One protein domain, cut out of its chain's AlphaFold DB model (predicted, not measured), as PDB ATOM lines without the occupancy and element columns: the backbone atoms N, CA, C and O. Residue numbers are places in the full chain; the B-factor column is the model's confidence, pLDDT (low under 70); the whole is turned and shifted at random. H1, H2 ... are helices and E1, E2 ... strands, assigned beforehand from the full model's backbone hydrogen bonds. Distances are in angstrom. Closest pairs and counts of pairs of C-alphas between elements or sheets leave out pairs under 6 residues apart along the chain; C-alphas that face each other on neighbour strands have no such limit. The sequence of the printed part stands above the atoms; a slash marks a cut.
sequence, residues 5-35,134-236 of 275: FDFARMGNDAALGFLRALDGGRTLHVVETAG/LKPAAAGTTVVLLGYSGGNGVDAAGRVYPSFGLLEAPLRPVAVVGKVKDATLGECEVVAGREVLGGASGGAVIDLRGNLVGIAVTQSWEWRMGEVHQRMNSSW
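AT A GLANCE: This is residues 5 to 35 and 134 to 236 of the 275 residues of the protein "Trypsin-like peptidase domain-containing protein" of Planctomycetaceae bacterium (UniProt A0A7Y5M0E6). A small closed barrel of six antiparallel strands, E1, E4, E5, E8, E7 and E6 round the ring, makes the core; H1 packs beside it at E4 and E5, and H2 covers E1 from outside. The little two-stranded sheet E2 E3 lies beyond the barrel, near the first half of H1, and the tip of the E7 E8 hairpin, residues 223 to 228, sticks out. The printed part has 134 residues with two named helices and then eight named strands along the chain, class mixed. It is compact, with a radius of gyration of the C-alphas of 13.9 A, and spans 37 by 34 by 25 A.

IN THESE COORDINATES: Start in the barrel with E1, residues 142 to 147, 16.7 A long, from C-alpha 142 at (31.827, -30.608, -24.544). E4, residues 174 to 182, runs 23.4 A and bends by 53 degrees at residue 179; E5 is residues 187 to 192, 15.3 A, and E6 residues 204 to 207. E7, residues 212 to 224, covers 31.2 A and bends by 70 degrees at residue 217; E8, residues 227 to 235, covers 26.4 A and ends at C-alpha 235 at (43.517, -39.258, -17.549). Outside the ring, find E2 at residues 152 to 154 and E3 at 160 to 162. H1, residues 5 to 21, runs 24.2 A from C-alpha 5 at (40.128, -46.412, -42.464); H2, residues 26 to 35, runs 14.2 A.

HOW THE PARTS SIT: Round the barrel, look for N 145 and O 176, 2.8 A, between E1 and E4; N 179 and O 189, 2.8 A, in the hairpin E4 E5; N 188 and O 232, 2.9 A, between E5 and E8; N 222 and O 229, 2.9 A, in the hairpin E8 E7; N 205 and O 214, 2.9 A, in the hairpin E7 E6; and N 144 and O 206, 2.8 A, between E6 and E1. E6 E7 E8 form a meander, each strand the antiparallel neighbour of the one before, and E5 E6 E7 E8 a Greek key, a meander whose preceding strand pairs with its last. H1 is on the barrel at the sheet's level, height 2.2 A; its closest C-alphas to E5 are Ala 15 and Ala 192, 4.9 A. H2 is outside the barrel over E1, at a height of 9.5 A. The helical hairpin H1 H2 touches through residues 16 to 20 of H1, closest C-alphas Leu 19 and Leu 28, 5.1 A, at a steep tilt of 44 degrees, opposite ways. In the hairpin E2 E3, N 161 and O 153 are 2.9 A apart; the closest C-alphas of H1 and E3 are Arg 9 and Val 160, 5.7 A. In H1 and H2 every O i to N i+4 pair is within hydrogen-bond range.

THE WHOLE: The farthest C-alphas, Glu 168 and Met 225, are 42.8 A apart. Residues 36 to 133 are not printed, and C-alphas 35 and 134 stand 14.7 A apart across the cut. The links E3 to E4 and E5 to E6 are long. The model's pLDDT is under 70 at residues 163 to 167, 185, 195 to 196 and 219 to 236.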
ATOM      1  N   PHE A   5      39.893 -47.724 -41.848       76.00
ATOM      2  CA  PHE A   5      40.128 -46.412 -42.464       76.00
ATOM      3  C   PHE A   5      38.822 -45.693 -42.821       76.00
ATOM      4  O   PHE A   5      38.698 -44.493 -42.582       76.00
ATOM      5  N   ASP A   6      37.828 -46.420 -43.342       78.25
ATOM      6  CA  ASP A   6      36.507 -45.854 -43.633       78.25
ATOM      7  C   ASP A   6      35.819 -45.378 -42.355       78.25
ATOM      8  O   ASP A   6      35.271 -44.278 -42.331       78.25
ATOM      9  N   PHE A   7      35.891 -46.165 -41.276       77.00
ATOM     10  CA  PHE A   7      35.345 -45.767 -39.980       77.00
ATOM     11  C   PHE A   7      36.088 -44.568 -39.377       77.00
ATOM     12  O   PHE A   7      35.427 -43.656 -38.889       77.00
ATOM     13  N   ALA A   8      37.424 -44.519 -39.455       78.69
ATOM     14  CA  ALA A   8      38.209 -43.374 -38.986       78.69
ATOM     15  C   ALA A   8      37.875 -42.096 -39.776       78.69
ATOM     16  O   ALA A   8      37.685 -41.034 -39.185       78.69
ATOM     17  N   ARG A   9      37.712 -42.203 -41.104       85.31
ATOM     18  CA  ARG A   9      37.270 -41.091 -41.956       85.31
ATOM     19  C   ARG A   9      35.849 -40.649 -41.624       85.31
ATOM     20  O   ARG A   9      35.639 -39.472 -41.374       85.31
ATOM     21  N   MET A  10      34.886 -41.569 -41.574       85.62
ATOM     22  CA  MET A  10      33.492 -41.251 -41.235       85.62
ATOM     23  C   MET A  10      33.365 -40.649 -39.828       85.62
ATOM     24  O   MET A  10      32.577 -39.726 -39.628       85.62
ATOM     25  N   GLY A  11      34.152 -41.144 -38.869       86.44
ATOM     26  CA  GLY A  11      34.237 -40.604 -37.518       86.44
ATOM     27  C   GLY A  11      34.757 -39.165 -37.518       86.44
ATOM     28  O   GLY A  11      34.093 -38.265 -37.007       86.44
ATOM     29  N   ASN A  12      35.897 -38.932 -38.167       91.12
ATOM     30  CA  ASN A  12      36.470 -37.600 -38.303       91.12
ATOM     31  C   ASN A  12      35.520 -36.632 -39.038       91.12
ATOM     32  O   ASN A  12      35.251 -35.543 -38.539       91.12
ATOM     33  N   ASP A  13      34.944 -37.033 -40.174       92.19
ATOM     34  CA  ASP A  13      34.006 -36.215 -40.958       92.19
ATOM     35  C   ASP A  13      32.779 -35.797 -40.122       92.19
ATOM     36  O   ASP A  13      32.351 -34.640 -40.177       92.19
ATOM     37  N   ALA A  14      32.239 -36.706 -39.299       91.94
ATOM     38  CA  ALA A  14      31.132 -36.413 -38.390       91.94
ATOM     39  C   ALA A  14      31.534 -35.446 -37.259       91.94
ATOM     40  O   ALA A  14      30.784 -34.514 -36.958       91.94
ATOM     41  N   ALA A  15      32.721 -35.619 -36.669       92.56
ATOM     42  CA  ALA A  15      33.255 -34.709 -35.656       92.56
ATOM     43  C   ALA A  15      33.489 -33.295 -36.222       92.56
ATOM     44  O   ALA A  15      33.017 -32.311 -35.649       92.56
ATOM     45  N   LEU A  16      34.138 -33.176 -37.385       94.00
ATOM     46  CA  LEU A  16      34.363 -31.888 -38.053       94.00
ATOM     47  C   LEU A  16      33.043 -31.227 -38.490       94.00
ATOM     48  O   LEU A  16      32.906 -30.006 -38.395       94.00
ATOM     49  N   GLY A  17      32.058 -32.017 -38.931       95.06
ATOM     50  CA  GLY A  17      30.707 -31.544 -39.241       95.06
ATOM     51  C   GLY A  17      29.999 -30.945 -38.022       95.06
ATOM     52  O   GLY A  17      29.472 -29.836 -38.107       95.06
ATOM     53  N   PHE A  18      30.060 -31.630 -36.876       95.19
ATOM     54  CA  PHE A  18      29.531 -31.138 -35.601       95.19
ATOM     55  C   PHE A  18      30.206 -29.824 -35.178       95.19
ATOM     56  O   PHE A  18      29.525 -28.827 -34.942       95.19
ATOM     57  N   LEU A  19      31.542 -29.784 -35.155       94.50
ATOM     58  CA  LEU A  19      32.308 -28.600 -34.737       94.50
ATOM     59  C   LEU A  19      32.078 -27.387 -35.650       94.50
ATOM     60  O   LEU A  19      32.059 -26.252 -35.175       94.50
ATOM     61  N   ARG A  20      31.856 -27.610 -36.953       95.81
ATOM     62  CA  ARG A  20      31.512 -26.549 -37.911       95.81
ATOM     63  C   ARG A  20      30.123 -25.952 -37.653       95.81
ATOM     64  O   ARG A  20      29.930 -24.761 -37.888       95.81
ATOM     65  N   ALA A  21      29.174 -26.753 -37.166       95.50
ATOM     66  CA  ALA A  21      27.790 -26.335 -36.947       95.50
ATOM     67  C   ALA A  21      27.574 -25.484 -35.679       95.50
ATOM     68  O   ALA A  21      26.592 -24.750 -35.617       95.50
ATOM     69  N   LEU A  22      28.467 -25.558 -34.682       92.19
ATOM     70  CA  LEU A  22      28.256 -24.931 -33.367       92.19
ATOM     71  C   LEU A  22      28.199 -23.394 -33.387       92.19
ATOM     72  O   LEU A  22      27.371 -22.805 -32.698       92.19
ATOM     73  N   ASP A  23      29.096 -22.732 -34.125       90.62
ATOM     74  CA  ASP A  23      29.305 -21.277 -34.007       90.62
ATOM     75  C   ASP A  23      29.731 -20.573 -35.311       90.62
ATOM     76  O   ASP A  23      30.291 -19.465 -35.276       90.62
ATOM     77  N   GLY A  24      29.474 -21.224 -36.450       88.06
ATOM     78  CA  GLY A  24      29.935 -20.803 -37.775       88.06
ATOM     79  C   GLY A  24      31.350 -21.281 -38.129       88.06
ATOM     80  O   GLY A  24      31.950 -20.751 -39.059       88.06
ATOM     81  N   GLY A  25      31.898 -22.258 -37.396       88.75
ATOM     82  CA  GLY A  25      33.208 -22.859 -37.662       88.75
ATOM     83  C   GLY A  25      34.383 -22.202 -36.936       88.75
ATOM     84  O   GLY A  25      35.529 -22.575 -37.185       88.75
ATOM     85  N   ARG A  26      34.132 -21.277 -36.003       92.38
ATOM     86  CA  ARG A  26      35.181 -20.711 -35.136       92.38
ATOM     87  C   ARG A  26      35.690 -21.762 -34.150       92.38
ATOM     88  O   ARG A  26      36.897 -21.893 -33.986       92.38
ATOM     89  N   THR A  27      34.795 -22.572 -33.585       92.62
ATOM     90  CA  THR A  27      35.138 -23.718 -32.732       92.62
ATOM     91  C   THR A  27      35.994 -24.731 -33.497       92.62
ATOM     92  O   THR A  27      37.006 -25.187 -32.975       92.62
ATOM     93  N   LEU A  28      35.654 -25.026 -34.759       94.12
ATOM     94  CA  LEU A  28      36.488 -25.872 -35.619       94.12
ATOM     95  C   LEU A  28      37.907 -25.292 -35.779       94.12
ATOM     96  O   LEU A  28      38.872 -26.021 -35.588       94.12
ATOM     97  N   HIS A  29      38.049 -23.992 -36.047       93.81
ATOM     98  CA  HIS A  29      39.365 -23.357 -36.175       93.81
ATOM     99  C   HIS A  29      40.191 -23.389 -34.872       93.81
ATOM    100  O   HIS A  29      41.404 -23.604 -34.915       93.81
ATOM    101  N   VAL A  30      39.548 -23.230 -33.707       93.75
ATOM    102  CA  VAL A  30      40.199 -23.393 -32.391       93.75
ATOM    103  C   VAL A  30      40.713 -24.824 -32.210       93.75
ATOM    104  O   VAL A  30      41.863 -25.015 -31.813       93.75
ATOM    105  N   VAL A  31      39.900 -25.825 -32.560       92.12
ATOM    106  CA  VAL A  31      40.262 -27.250 -32.487       92.12
ATOM    107  C   VAL A  31      41.389 -27.600 -33.465       92.12
ATOM    108  O   VAL A  31      42.339 -28.272 -33.076       92.12
ATOM    109  N   GLU A  32      41.339 -27.116 -34.709       92.12
ATOM    110  CA  GLU A  32      42.402 -27.331 -35.703       92.12
ATOM    111  C   GLU A  32      43.723 -26.675 -35.283       92.12
ATOM    112  O   GLU A  32      44.784 -27.269 -35.466       92.12
ATOM    113  N   THR A  33      43.661 -25.491 -34.663       91.56
ATOM    114  CA  THR A  33      44.835 -24.831 -34.077       91.56
ATOM    115  C   THR A  33      45.406 -25.679 -32.944       91.56
ATOM    116  O   THR A  33      46.584 -26.020 -32.970       91.56
ATOM    117  N   ALA A  34      44.579 -26.092 -31.979       91.25
ATOM    118  CA  ALA A  34      45.016 -26.931 -30.865       91.25
ATOM    119  C   ALA A  34      45.596 -28.286 -31.325       91.25
ATOM    120  O   ALA A  34      46.550 -28.787 -30.730       91.25
ATOM    121  N   GLY A  35      45.091 -28.837 -32.433       92.44
ATOM    122  CA  GLY A  35      45.600 -30.058 -33.056       92.44
ATOM    123  C   GLY A  35      47.068 -30.000 -33.480       92.44
ATOM    124  O   GLY A  35      47.713 -31.043 -33.514       92.44
ATOM    125  N   LEU A 134      46.507 -25.784 -19.618       79.44
ATOM    126  CA  LEU A 134      45.875 -26.773 -18.748       79.44
ATOM    127  C   LEU A 134      44.681 -26.148 -18.010       79.44
ATOM    128  O   LEU A 134      44.813 -25.074 -17.414       79.44
ATOM    129  N   LYS A 135      43.523 -26.814 -18.050       80.56
ATOM    130  CA  LYS A 135      42.320 -26.455 -17.281       80.56
ATOM    131  C   LYS A 135      41.563 -27.708 -16.828       80.56
ATOM    132  O   LYS A 135      41.578 -28.696 -17.547       80.56
ATOM    133  N   PRO A 136      40.856 -27.683 -15.689       77.50
ATOM    134  CA  PRO A 136      39.909 -28.741 -15.358       77.50
ATOM    135  C   PRO A 136      38.678 -28.673 -16.279       77.50
ATOM    136  O   PRO A 136      38.213 -27.583 -16.624       77.50
ATOM    137  N   ALA A 137      38.113 -29.829 -16.631       78.06
ATOM    138  CA  ALA A 137      36.785 -29.919 -17.237       78.06
ATOM    139  C   ALA A 137      35.709 -30.134 -16.161       78.06
ATOM    140  O   ALA A 137      35.969 -30.740 -15.124       78.06
ATOM    141  N   ALA A 138      34.485 -29.668 -16.415       83.94
ATOM    142  CA  ALA A 138      33.330 -29.943 -15.564       83.94
ATOM    143  C   ALA A 138      32.428 -31.007 -16.208       83.94
ATOM    144  O   ALA A 138      32.431 -31.202 -17.426       83.94
ATOM    145  N   ALA A 139      31.597 -31.675 -15.404       85.38
ATOM    146  CA  ALA A 139      30.551 -32.538 -15.945       85.38
ATOM    147  C   ALA A 139      29.628 -31.735 -16.883       85.38
ATOM    148  O   ALA A 139      29.246 -30.599 -16.601       85.38
ATOM    149  N   GLY A 140      29.291 -32.319 -18.030       90.69
ATOM    150  CA  GLY A 140      28.533 -31.674 -19.098       90.69
ATOM    151  C   GLY A 140      29.354 -30.812 -20.067       90.69
ATOM    152  O   GLY A 140      28.785 -30.394 -21.076       90.69
ATOM    153  N   THR A 141      30.650 -30.568 -19.826       90.81
ATOM    154  CA  THR A 141      31.531 -29.885 -20.790       90.81
ATOM    155  C   THR A 141      31.633 -30.692 -22.089       90.81
ATOM    156  O   THR A 141      31.838 -31.905 -22.061       90.81
ATOM    157  N   THR A 142      31.500 -30.021 -23.236       94.06
ATOM    158  CA  THR A 142      31.827 -30.608 -24.544       94.06
ATOM    159  C   THR A 142      33.333 -30.544 -24.753       94.06
ATOM    160  O   THR A 142      33.932 -29.475 -24.617       94.06
ATOM    161  N   VAL A 143      33.926 -31.681 -25.098       93.94
ATOM    162  CA  VAL A 143      35.364 -31.847 -25.314       93.94
ATOM    163  C   VAL A 143      35.636 -32.491 -26.669       93.94
ATOM    164  O   VAL A 143      34.767 -33.149 -27.242       93.94
ATOM    165  N   VAL A 144      36.847 -32.315 -27.183       94.88
ATOM    166  CA  VAL A 144      37.319 -32.957 -28.411       94.88
ATOM    167  C   VAL A 144      38.575 -33.749 -28.093       94.88
ATOM    168  O   VAL A 144      39.558 -33.182 -27.626       94.88
ATOM    169  N   LEU A 145      38.540 -35.053 -28.355       93.81
ATOM    170  CA  LEU A 145      39.730 -35.884 -28.456       93.81
ATOM    171  C   LEU A 145      40.377 -35.646 -29.822       93.81
ATOM    172  O   LEU A 145      39.716 -35.750 -30.857       93.81
ATOM    173  N   LEU A 146      41.672 -35.361 -29.801       94.38
ATOM    174  CA  LEU A 146      42.558 -35.263 -30.947       94.38
ATOM    175  C   LEU A 146      43.683 -36.288 -30.776       94.38
ATOM    176  O   LEU A 146      44.490 -36.193 -29.851       94.38
ATOM    177  N   GLY A 147      43.746 -37.267 -31.673       93.00
ATOM    178  CA  GLY A 147      44.769 -38.312 -31.650       93.00
ATOM    179  C   GLY A 147      44.884 -39.037 -32.985       93.00
ATOM    180  O   GLY A 147      44.207 -38.694 -33.952       93.00
ATOM    181  N   TYR A 148      45.737 -40.052 -33.040       91.62
ATOM    182  CA  TYR A 148      46.027 -40.838 -34.236       91.62
ATOM    183  C   TYR A 148      45.484 -42.270 -34.083       91.62
ATOM    184  O   TYR A 148      46.231 -43.247 -34.064       91.62
ATOM    185  N   SER A 149      44.158 -42.398 -33.936       85.19
ATOM    186  CA  SER A 149      43.453 -43.684 -33.754       85.19
ATOM    187  C   SER A 149      43.762 -44.664 -34.890       85.19
ATOM    188  O   SER A 149      43.643 -44.319 -36.066       85.19
ATOM    189  N   GLY A 150      44.187 -45.885 -34.566       80.25
ATOM    190  CA  GLY A 150      44.685 -46.863 -35.537       80.25
ATOM    191  C   GLY A 150      45.937 -46.409 -36.284       80.25
ATOM    192  O   GLY A 150      46.106 -46.783 -37.441       80.25
ATOM    193  N   GLY A 151      46.741 -45.526 -35.686       84.62
ATOM    194  CA  GLY A 151      47.850 -44.854 -36.355       84.62
ATOM    195  C   GLY A 151      47.409 -43.983 -37.534       84.62
ATOM    196  O   GLY A 151      48.176 -43.833 -38.474       84.62
ATOM    197  N   ASN A 152      46.176 -43.465 -37.565       87.00
ATOM    198  CA  ASN A 152      45.659 -42.708 -38.711       87.00
ATOM    199  C   ASN A 152      45.725 -41.197 -38.501       87.00
ATOM    200  O   ASN A 152      45.424 -40.707 -37.417       87.00
ATOM    201  N   GLY A 153      46.036 -40.454 -39.562       90.69
ATOM    202  CA  GLY A 153      45.988 -38.990 -39.570       90.69
ATOM    203  C   GLY A 153      45.357 -38.432 -40.843       90.69
ATOM    204  O   GLY A 153      45.116 -39.164 -41.803       90.69
ATOM    205  N   VAL A 154      45.076 -37.130 -40.849       91.25
ATOM    206  CA  VAL A 154      44.379 -36.419 -41.930       91.25
ATOM    207  C   VAL A 154      45.352 -35.527 -42.698       91.25
ATOM    208  O   VAL A 154      45.996 -34.661 -42.104       91.25
ATOM    209  N   ASP A 155      45.439 -35.690 -44.016       91.75
ATOM    210  CA  ASP A 155      46.286 -34.849 -44.866       91.75
ATOM    211  C   ASP A 155      45.708 -33.427 -45.083       91.75
ATOM    212  O   ASP A 155      44.641 -33.044 -44.577       91.75
ATOM    213  N   ALA A 156      46.427 -32.620 -45.868       89.38
ATOM    214  CA  ALA A 156      45.989 -31.281 -46.269       89.38
ATOM    215  C   ALA A 156      44.752 -31.281 -47.197       89.38
ATOM    216  O   ALA A 156      44.066 -30.266 -47.294       89.38
ATOM    217  N   ALA A 157      44.441 -32.401 -47.857       89.31
ATOM    218  CA  ALA A 157      43.260 -32.578 -48.702       89.31
ATOM    219  C   ALA A 157      42.045 -33.154 -47.941       89.31
ATOM    220  O   ALA A 157      41.011 -33.415 -48.561       89.31
ATOM    221  N   GLY A 158      42.147 -33.357 -46.621       86.62
ATOM    222  CA  GLY A 158      41.077 -33.912 -45.784       86.62
ATOM    223  C   GLY A 158      40.942 -35.438 -45.850       86.62
ATOM    224  O   GLY A 158      39.938 -35.984 -45.403       86.62
ATOM    225  N   ARG A 159      41.924 -36.143 -46.417       87.81
ATOM    226  CA  ARG A 159      41.924 -37.602 -46.570       87.81
ATOM    227  C   ARG A 159      42.581 -38.252 -45.360       87.81
ATOM    228  O   ARG A 159      43.636 -37.806 -44.915       87.81
ATOM    229  N   VAL A 160      41.993 -39.340 -44.871       86.44
ATOM    230  CA  VAL A 160      42.615 -40.172 -43.835       86.44
ATOM    231  C   VAL A 160      43.660 -41.086 -44.469       86.44
ATOM    232  O   VAL A 160      43.352 -41.815 -45.411       86.44
ATOM    233  N   TYR A 161      44.875 -41.059 -43.925       83.38
ATOM    234  CA  TYR A 161      45.986 -41.923 -44.312       83.38
ATOM    235  C   TYR A 161      46.487 -42.753 -43.119       83.38
ATOM    236  O   TYR A 161      46.586 -42.217 -42.009       83.38
ATOM    237  N   PRO A 162      46.876 -44.026 -43.340       75.88
ATOM    238  CA  PRO A 162      47.674 -44.768 -42.373       75.88
ATOM    239  C   PRO A 162      49.022 -44.079 -42.150       75.88
ATOM    240  O   PRO A 162      49.736 -43.777 -43.105       75.88
ATOM    241  N   SER A 163      49.425 -43.934 -40.890       67.25
ATOM    242  CA  SER A 163      50.818 -43.725 -40.489       67.25
ATOM    243  C   SER A 163      51.467 -44.994 -39.924       67.25
ATOM    244  O   SER A 163      52.552 -44.905 -39.352       67.25
ATOM    245  N   PHE A 164      50.855 -46.174 -40.110       59.31
ATOM    246  CA  PHE A 164      51.527 -47.464 -39.918       59.31
ATOM    247  C   PHE A 164      52.832 -47.481 -40.728       59.31
ATOM    248  O   PHE A 164      52.805 -47.419 -41.956       59.31
ATOM    249  N   GLY A 165      53.977 -47.542 -40.044       53.06
ATOM    250  CA  GLY A 165      55.295 -47.469 -40.686       53.06
ATOM    251  C   GLY A 165      55.864 -46.057 -40.867       53.06
ATOM    252  O   GLY A 165      56.906 -45.921 -41.495       53.06
ATOM    253  N   LEU A 166      55.235 -45.031 -40.278       54.97
ATOM    254  CA  LEU A 166      55.785 -43.680 -40.108       54.97
ATOM    255  C   LEU A 166      56.232 -43.009 -41.408       54.97
ATOM    256  O   LEU A 166      57.385 -42.624 -41.585       54.97
ATOM    257  N   LEU A 167      55.263 -42.780 -42.291       59.88
ATOM    258  CA  LEU A 167      55.407 -41.742 -43.303       59.88
ATOM    259  C   LEU A 167      55.740 -40.409 -42.608       59.88
ATOM    260  O   LEU A 167      54.932 -39.899 -41.819       59.88
ATOM    261  N   GLU A 168      56.890 -39.824 -42.960       70.62
ATOM    262  CA  GLU A 168      57.272 -38.420 -42.711       70.62
ATOM    263  C   GLU A 168      56.396 -37.473 -43.560       70.62
ATOM    264  O   GLU A 168      56.855 -36.639 -44.336       70.62
ATOM    265  N   ALA A 169      55.084 -37.669 -43.460       81.69
ATOM    266  CA  ALA A 169      54.048 -36.902 -44.116       81.69
ATOM    267  C   ALA A 169      53.434 -35.918 -43.108       81.69
ATOM    268  O   ALA A 169      53.216 -36.304 -41.948       81.69
ATOM    269  N   PRO A 170      53.099 -34.687 -43.534       89.56
ATOM    270  CA  PRO A 170      52.255 -33.787 -42.764       89.56
ATOM    271  C   PRO A 170      50.862 -34.405 -42.599       89.56
ATOM    272  O   PRO A 170      50.106 -34.534 -43.565       89.56
ATOM    273  N   LEU A 171      50.538 -34.823 -41.378       91.94
ATOM    274  CA  LEU A 171      49.277 -35.469 -41.022       91.94
ATOM    275  C   LEU A 171      48.773 -34.870 -39.715       91.94
ATOM    276  O   LEU A 171      49.497 -34.842 -38.724       91.94
ATOM    277  N   ARG A 172      47.520 -34.424 -39.727       93.88
ATOM    278  CA  ARG A 172      46.796 -33.875 -38.576       93.88
ATOM    279  C   ARG A 172      46.132 -35.007 -37.778       93.88
ATOM    280  O   ARG A 172      45.814 -36.035 -38.382       93.88
ATOM    281  N   PRO A 173      45.887 -34.852 -36.466       93.94
ATOM    282  CA  PRO A 173      45.116 -35.834 -35.703       93.94
ATOM    283  C   PRO A 173      43.685 -35.970 -36.249       93.94
ATOM    284  O   PRO A 173      43.133 -35.019 -36.809       93.94
ATOM    285  N   VAL A 174      43.068 -37.136 -36.048       93.00
ATOM    286  CA  VAL A 174      41.617 -37.307 -36.216       93.00
ATOM    287  C   VAL A 174      40.878 -36.793 -34.979       93.00
ATOM    288  O   VAL A 174      41.390 -36.879 -33.860       93.00
ATOM    289  N   ALA A 175      39.672 -36.258 -35.183       93.62
ATOM    290  CA  ALA A 175      38.835 -35.717 -34.115       93.62
ATOM    291  C   ALA A 175      37.692 -36.664 -33.711       93.62
ATOM    292  O   ALA A 175      37.013 -37.237 -34.566       93.62
ATOM    293  N   VAL A 176      37.415 -36.744 -32.406       91.81
ATOM    294  CA  VAL A 176      36.178 -37.313 -31.839       91.81
ATOM    295  C   VAL A 176      35.628 -36.339 -30.800       91.81
ATOM    296  O   VAL A 176      36.357 -35.881 -29.925       91.81
ATOM    297  N   VAL A 177      34.345 -35.997 -30.886       93.06
ATOM    298  CA  VAL A 177      33.692 -35.076 -29.947       93.06
ATOM    299  C   VAL A 177      32.982 -35.876 -28.868       93.06
ATOM    300  O   VAL A 177      32.172 -36.759 -29.161       93.06
ATOM    301  N   GLY A 178      33.249 -35.532 -27.612       90.94
ATOM    302  CA  GLY A 178      32.606 -36.115 -26.445       90.94
ATOM    303  C   GLY A 178      31.934 -35.078 -25.552       90.94
ATOM    304  O   GLY A 178      32.137 -33.869 -25.678       90.94
ATOM    305  N   LYS A 179      31.140 -35.570 -24.605       91.88
ATOM    306  CA  LYS A 179      30.590 -34.794 -23.497       91.88
ATOM    307  C   LYS A 179      30.970 -35.464 -22.185       91.88
ATOM    308  O   LYS A 179      30.661 -36.640 -21.987       91.88
ATOM    309  N   VAL A 180      31.619 -34.712 -21.300       86.19
ATOM    310  CA  VAL A 180      32.044 -35.196 -19.980       86.19
ATOM    311  C   VAL A 180      30.812 -35.639 -19.191       86.19
ATOM    312  O   VAL A 180      29.869 -34.864 -19.012       86.19
ATOM    313  N   LYS A 181      30.809 -36.889 -18.732       86.62
ATOM    314  CA  LYS A 181      29.789 -37.467 -17.847       86.62
ATOM    315  C   LYS A 181      30.222 -37.352 -16.396       86.62
ATOM    316  O   LYS A 181      29.480 -36.804 -15.587       86.62
ATOM    317  N   ASP A 182      31.443 -37.790 -16.113       78.44
ATOM    318  CA  ASP A 182      32.076 -37.707 -14.803       78.44
ATOM    319  C   ASP A 182      33.464 -37.077 -14.972       78.44
ATOM    320  O   ASP A 182      34.319 -37.620 -15.668       78.44
ATOM    321  N   ALA A 183      33.677 -35.910 -14.362       74.06
ATOM    322  CA  ALA A 183      34.950 -35.190 -14.425       74.06
ATOM    323  C   ALA A 183      36.022 -35.757 -13.471       74.06
ATOM    324  O   ALA A 183      37.204 -35.491 -13.661       74.06
ATOM    325  N   THR A 184      35.619 -36.528 -12.458       70.88
ATOM    326  CA  THR A 184      36.502 -37.139 -11.449       70.88
ATOM    327  C   THR A 184      37.063 -38.467 -11.950       70.88
ATOM    328  O   THR A 184      38.264 -38.716 -11.849       70.88
ATOM    329  N   LEU A 185      36.187 -39.320 -12.491       69.75
ATOM    330  CA  LEU A 185      36.567 -40.578 -13.144       69.75
ATOM    331  C   LEU A 185      37.097 -40.351 -14.552       69.75
ATOM    332  O   LEU A 185      37.873 -41.158 -15.057       69.75
ATOM    333  N   GLY A 186      36.688 -39.248 -15.176       71.81
ATOM    334  CA  GLY A 186      37.201 -38.878 -16.471       71.81
ATOM    335  C   GLY A 186      36.494 -39.523 -17.656       71.81
ATOM    336  O   GLY A 186      37.124 -39.832 -18.670       71.81
ATOM    337  N   GLU A 187      35.198 -39.757 -17.505       80.81
ATOM    338  CA  GLU A 187      34.370 -40.456 -18.474       80.81
ATOM    339  C   GLU A 187      33.713 -39.460 -19.438       80.81
ATOM    340  O   GLU A 187      33.051 -38.509 -19.016       80.81
ATOM    341  N   CYS A 188      33.845 -39.707 -20.740       80.50
ATOM    342  CA  CYS A 188      33.162 -38.970 -21.798       80.50
ATOM    343  C   CYS A 188      32.286 -39.894 -22.649       80.50
ATOM    344  O   CYS A 188      32.742 -40.907 -23.176       80.50
ATOM    345  N   GLU A 189      31.038 -39.487 -22.866       87.12
ATOM    346  CA  GLU A 189      30.168 -40.073 -23.890       87.12
ATOM    347  C   GLU A 189      30.502 -39.452 -25.245       87.12
ATOM    348  O   GLU A 189      30.565 -38.227 -25.352       87.12
ATOM    349  N   VAL A 190      30.710 -40.272 -26.278       87.50
ATOM    350  CA  VAL A 190      30.900 -39.771 -27.646       87.50
ATOM    351  C   VAL A 190      29.584 -39.183 -28.163       87.50
ATOM    352  O   VAL A 190      28.555 -39.855 -28.151       87.50
ATOM    353  N   VAL A 191      29.625 -37.935 -28.638       89.75
ATOM    354  CA  VAL A 191      28.466 -37.229 -29.219       89.75
ATOM    355  C   VAL A 191      28.584 -37.030 -30.731       89.75
ATOM    356  O   VAL A 191      27.566 -36.919 -31.407       89.75
ATOM    357  N   ALA A 192      29.806 -36.999 -31.273       88.31
ATOM    358  CA  ALA A 192      30.042 -36.998 -32.712       88.31
ATOM    359  C   ALA A 192      31.396 -37.626 -33.054       88.31
ATOM    360  O   ALA A 192      32.402 -37.392 -32.385       88.31
ATOM    361  N   GLY A 193      31.423 -38.385 -34.145       86.25
ATOM    362  CA  GLY A 193      32.586 -39.155 -34.560       86.25
ATOM    363  C   GLY A 193      32.678 -40.529 -33.904       86.25
ATOM    364  O   GLY A 193      31.732 -40.989 -33.268       86.25
ATOM    365  N   ARG A 194      33.792 -41.220 -34.154       77.75
ATOM    366  CA  ARG A 194      34.043 -42.589 -33.694       77.75
ATOM    367  C   ARG A 194      35.538 -42.885 -33.769       77.75
ATOM    368  O   ARG A 194      36.114 -42.822 -34.852       77.75
ATOM    369  N   GLU A 195      36.147 -43.235 -32.643       68.38
ATOM    370  CA  GLU A 195      37.449 -43.914 -32.635       68.38
ATOM    371  C   GLU A 195      37.244 -45.398 -32.960       68.38
ATOM    372  O   GLU A 195      36.156 -45.903 -32.727       68.38
ATOM    373  N   VAL A 196      38.234 -46.117 -33.497       58.69
ATOM    374  CA  VAL A 196      37.988 -47.475 -34.044       58.69
ATOM    375  C   VAL A 196      39.030 -48.505 -33.610       58.69
ATOM    376  O   VAL A 196      38.747 -49.701 -33.615       58.69
ATOM    377  N   LEU A 197      40.235 -48.056 -33.261       70.12
ATOM    378  CA  LEU A 197      41.420 -48.875 -33.013       70.12
ATOM    379  C   LEU A 197      42.302 -48.200 -31.947       70.12
ATOM    380  O   LEU A 197      42.168 -47.003 -31.707       70.12
ATOM    381  N   GLY A 198      43.246 -48.939 -31.357       75.50
ATOM    382  CA  GLY A 198      44.284 -48.357 -30.491       75.50
ATOM    383  C   GLY A 198      45.180 -47.350 -31.231       75.50
ATOM    384  O   GLY A 198      45.234 -47.353 -32.459       75.50
ATOM    385  N   GLY A 199      45.872 -46.476 -30.493       84.81
ATOM    386  CA  GLY A 199      46.787 -45.458 -31.042       84.81
ATOM    387  C   GLY A 199      46.410 -44.001 -30.734       84.81
ATOM    388  O   GLY A 199      47.249 -43.108 -30.854       84.81
ATOM    389  N   ALA A 200      45.185 -43.733 -30.270       87.69
ATOM    390  CA  ALA A 200      44.827 -42.420 -29.720       87.69
ATOM    391  C   ALA A 200      45.249 -42.226 -28.250       87.69
ATOM    392  O   ALA A 200      45.160 -41.108 -27.750       87.69
ATOM    393  N   SER A 201      45.720 -43.276 -27.565       88.81
ATOM    394  CA  SER A 201      46.309 -43.192 -26.221       88.81
ATOM    395  C   SER A 201      47.404 -42.124 -26.171       88.81
ATOM    396  O   SER A 201      48.266 -42.095 -27.043       88.81
ATOM    397  N   GLY A 202      47.353 -41.228 -25.186       89.31
ATOM    398  CA  GLY A 202      48.190 -40.030 -25.072       89.31
ATOM    399  C   GLY A 202      47.726 -38.827 -25.906       89.31
ATOM    400  O   GLY A 202      48.316 -37.754 -25.813       89.31
ATOM    401  N   GLY A 203      46.664 -38.964 -26.705       92.38
ATOM    402  CA  GLY A 203      46.094 -37.886 -27.515       92.38
ATOM    403  C   GLY A 203      45.460 -36.792 -26.660       92.38
ATOM    404  O   GLY A 203      44.921 -37.067 -25.586       92.38
ATOM    405  N   ALA A 204      45.513 -35.548 -27.133       92.75
ATOM    406  CA  ALA A 204      44.975 -34.406 -26.403       92.75
ATOM    407  C   ALA A 204      43.455 -34.490 -26.305       92.75
ATOM    408  O   ALA A 204      42.776 -34.649 -27.319       92.75
ATOM    409  N   VAL A 205      42.913 -34.270 -25.110       92.56
ATOM    410  CA  VAL A 205      41.500 -33.932 -24.951       92.56
ATOM    411  C   VAL A 205      41.392 -32.467 -24.570       92.56
ATOM    412  O   VAL A 205      41.969 -32.030 -23.574       92.56
ATOM    413  N   ILE A 206      40.675 -31.700 -25.389       92.56
ATOM    414  CA  ILE A 206      40.560 -30.245 -25.264       92.56
ATOM    415  C   ILE A 206      39.112 -29.801 -25.062       92.56
ATOM    416  O   ILE A 206      38.186 -30.451 -25.544       92.56
ATOM    417  N   ASP A 207      38.903 -28.672 -24.387       92.75
ATOM    418  CA  ASP A 207      37.611 -27.980 -24.413       92.75
ATOM    419  C   ASP A 207      37.419 -27.186 -25.725       92.75
ATOM    420  O   ASP A 207      38.345 -26.993 -26.517       92.75
ATOM    421  N   LEU A 208      36.209 -26.662 -25.957       93.94
ATOM    422  CA  LEU A 208      35.909 -25.837 -27.141       93.94
ATOM    423  C   LEU A 208      36.630 -24.468 -27.164       93.94
ATOM    424  O   LEU A 208      36.447 -23.690 -28.099       93.94
ATOM    425  N   ARG A 209      37.430 -24.145 -26.140       90.88
ATOM    426  CA  ARG A 209      38.288 -22.952 -26.071       90.88
ATOM    427  C   ARG A 209      39.759 -23.284 -26.360       90.88
ATOM    428  O   ARG A 209      40.584 -22.374 -26.331       90.88
ATOM    429  N   GLY A 210      40.088 -24.549 -26.642       88.75
ATOM    430  CA  GLY A 210      41.451 -25.011 -26.908       88.75
ATOM    431  C   GLY A 210      42.304 -25.204 -25.650       88.75
ATOM    432  O   GLY A 210      43.528 -25.283 -25.754       88.75
ATOM    433  N   ASN A 211      41.699 -25.267 -24.458       87.25
ATOM    434  CA  ASN A 211      42.418 -25.659 -23.246       87.25
ATOM    435  C   ASN A 211      42.574 -27.184 -23.224       87.25
ATOM    436  O   ASN A 211      41.595 -27.898 -23.434       87.25
ATOM    437  N   LEU A 212      43.776 -27.678 -22.922       85.56
ATOM    438  CA  LEU A 212      44.021 -29.090 -22.635       85.56
ATOM    439  C   LEU A 212      43.393 -29.422 -21.283       85.56
ATOM    440  O   LEU A 212      43.733 -28.813 -20.268       85.56
ATOM    441  N   VAL A 213      42.475 -30.381 -21.281       84.88
ATOM    442  CA  VAL A 213      41.764 -30.821 -20.075       84.88
ATOM    443  C   VAL A 213      42.219 -32.201 -19.593       84.88
ATOM    444  O   VAL A 213      42.075 -32.504 -18.414       84.88
ATOM    445  N   GLY A 214      42.813 -33.015 -20.469       85.56
ATOM    446  CA  GLY A 214      43.384 -34.324 -20.140       85.56
ATOM    447  C   GLY A 214      43.990 -35.010 -21.368       85.56
ATOM    448  O   GLY A 214      44.036 -34.420 -22.450       85.56
ATOM    449  N   ILE A 215      44.432 -36.258 -21.210       87.81
ATOM    450  CA  ILE A 215      44.925 -37.108 -22.311       87.81
ATOM    451  C   ILE A 215      44.136 -38.411 -22.403       87.81
ATOM    452  O   ILE A 215      43.837 -39.014 -21.375       87.81
ATOM    453  N   ALA A 216      43.788 -38.872 -23.607       87.50
ATOM    454  CA  ALA A 216      43.108 -40.160 -23.770       87.50
ATOM    455  C   ALA A 216      43.971 -41.312 -23.245       87.50
ATOM    456  O   ALA A 216      45.177 -41.336 -23.480       87.50
ATOM    457  N   VAL A 217      43.352 -42.275 -22.559       80.06
ATOM    458  CA  VAL A 217      44.067 -43.445 -22.016       80.06
ATOM    459  C   VAL A 217      43.375 -44.756 -22.338       80.06
ATOM    460  O   VAL A 217      44.022 -45.693 -22.782       80.06
ATOM    461  N   THR A 218      42.051 -44.835 -22.200       70.44
ATOM    462  CA  THR A 218      41.313 -46.046 -22.570       70.44
ATOM    463  C   THR A 218      40.005 -45.696 -23.259       70.44
ATOM    464  O   THR A 218      39.465 -44.599 -23.132       70.44
ATOM    465  N   GLN A 219      39.467 -46.647 -24.006       63.44
ATOM    466  CA  GLN A 219      38.115 -46.573 -24.540       63.44
ATOM    467  C   GLN A 219      37.342 -47.773 -24.024       63.44
ATOM    468  O   GLN A 219      37.904 -48.853 -23.848       63.44
ATOM    469  N   SER A 220      36.039 -47.603 -23.843       56.81
ATOM    470  CA  SER A 220      35.144 -48.734 -23.643       56.81
ATOM    471  C   SER A 220      34.002 -48.695 -24.646       56.81
ATOM    472  O   SER A 220      33.549 -47.641 -25.100       56.81
ATOM    473  N   TRP A 221      33.577 -49.892 -25.019       56.72
ATOM    474  CA  TRP A 221      32.584 -50.143 -26.043       56.72
ATOM    475  C   TRP A 221      31.452 -50.929 -25.414       56.72
ATOM    476  O   TRP A 221      31.683 -51.998 -24.850       56.72
ATOM    477  N   GLU A 222      30.232 -50.423 -25.526       49.31
ATOM    478  CA  GLU A 222      29.063 -51.086 -24.972       49.31
ATOM    479  C   GLU A 222      28.001 -51.270 -26.053       49.31
ATOM    480  O   GLU A 222      27.485 -50.309 -26.624       49.31
ATOM    481  N   TRP A 223      27.670 -52.528 -26.332       43.56
ATOM    482  CA  TRP A 223      26.540 -52.873 -27.185       43.56
ATOM    483  C   TRP A 223      25.264 -52.840 -26.344       43.56
ATOM    484  O   TRP A 223      25.109 -53.647 -25.426       43.56
ATOM    485  N   ARG A 224      24.336 -51.931 -26.655       45.28
ATOM    486  CA  ARG A 224      23.014 -51.865 -26.012       45.28
ATOM    487  C   ARG A 224      21.934 -51.825 -27.078       45.28
ATOM    488  O   ARG A 224      22.002 -51.019 -27.991       45.28
ATOM    489  N   MET A 225      20.923 -52.684 -26.957       46.12
ATOM    490  CA  MET A 225      19.709 -52.652 -27.796       46.12
ATOM    491  C   MET A 225      19.948 -52.669 -29.326       46.12
ATOM    492  O   MET A 225      19.087 -52.239 -30.086       46.12
ATOM    493  N   GLY A 226      21.089 -53.196 -29.787       39.78
ATOM    494  CA  GLY A 226      21.485 -53.207 -31.205       39.78
ATOM    495  C   GLY A 226      22.339 -52.010 -31.648       39.78
ATOM    496  O   GLY A 226      22.839 -52.011 -32.770       39.78
ATOM    497  N   GLU A 227      22.563 -51.033 -30.770       42.94
ATOM    498  CA  GLU A 227      23.421 -49.869 -30.993       42.94
ATOM    499  C   GLU A 227      24.789 -50.035 -30.309       42.94
ATOM    500  O   GLU A 227      24.936 -50.749 -29.311       42.94
ATOM    501  N   VAL A 228      25.808 -49.363 -30.857       48.94
ATOM    502  CA  VAL A 228      27.153 -49.292 -30.269       48.94
ATOM    503  C   VAL A 228      27.322 -47.948 -29.579       48.94
ATOM    504  O   VAL A 228      27.468 -46.927 -30.247       48.94
ATOM    505  N   HIS A 229      27.382 -47.958 -28.251       50.59
ATOM    506  CA  HIS A 229      27.773 -46.795 -27.465       50.59
ATOM    507  C   HIS A 229      29.284 -46.832 -27.236       50.59
ATOM    508  O   HIS A 229      29.821 -47.803 -26.698       50.59
ATOM    509  N   GLN A 230      29.973 -45.768 -27.642       52.84
ATOM    510  CA  GLN A 230      31.393 -45.582 -27.364       52.84
ATOM    511  C   GLN A 230      31.566 -44.605 -26.202       52.84
ATOM    512  O   GLN A 230      30.960 -43.529 -26.177       52.84
ATOM    513  N   ARG A 231      32.425 -44.979 -25.256       53.94
ATOM    514  CA  ARG A 231      32.881 -44.116 -24.169       53.94
ATOM    515  C   ARG A 231      34.384 -43.918 -24.296       53.94
ATOM    516  O   ARG A 231      35.124 -44.874 -24.538       53.94
ATOM    517  N   MET A 232      34.825 -42.683 -24.114       51.19
ATOM    518  CA  MET A 232      36.238 -42.326 -24.033       51.19
ATOM    519  C   MET A 232      36.572 -42.087 -22.566       51.19
ATOM    520  O   MET A 232      35.927 -41.262 -21.919       51.19
ATOM    521  N   ASN A 233      37.579 -42.784 -22.055       53.47
ATOM    522  CA  ASN A 233      38.173 -42.493 -20.760       53.47
ATOM    523  C   ASN A 233      39.498 -41.778 -21.005       53.47
ATOM    524  O   ASN A 233      40.314 -42.167 -21.848       53.47
ATOM    525  N   SER A 234      39.737 -40.724 -20.252       50.19
ATOM    526  CA  SER A 234      40.991 -39.977 -20.329       50.19
ATOM    527  C   SER A 234      41.589 -39.880 -18.923       50.19
ATOM    528  O   SER A 234      40.907 -40.139 -17.930       50.19
ATOM    529  N   SER A 235      42.878 -39.580 -18.820       49.06
ATOM    530  CA  SER A 235      43.517 -39.258 -17.549       49.06
ATOM    531  C   SER A 235      43.469 -37.743 -17.364       49.06
ATOM    532  O   SER A 235      44.059 -36.988 -18.141       49.06
ATOM    533  N   TRP A 236      42.701 -37.309 -16.361       53.22
ATOM    534  CA  TRP A 236      42.465 -35.901 -15.990       53.22
ATOM    535  C   TRP A 236      42.672 -35.669 -14.489       53.22
ATOM    536  O   TRP A 236      42.511 -34.542 -14.014       53.22
TER     537      TRP A 236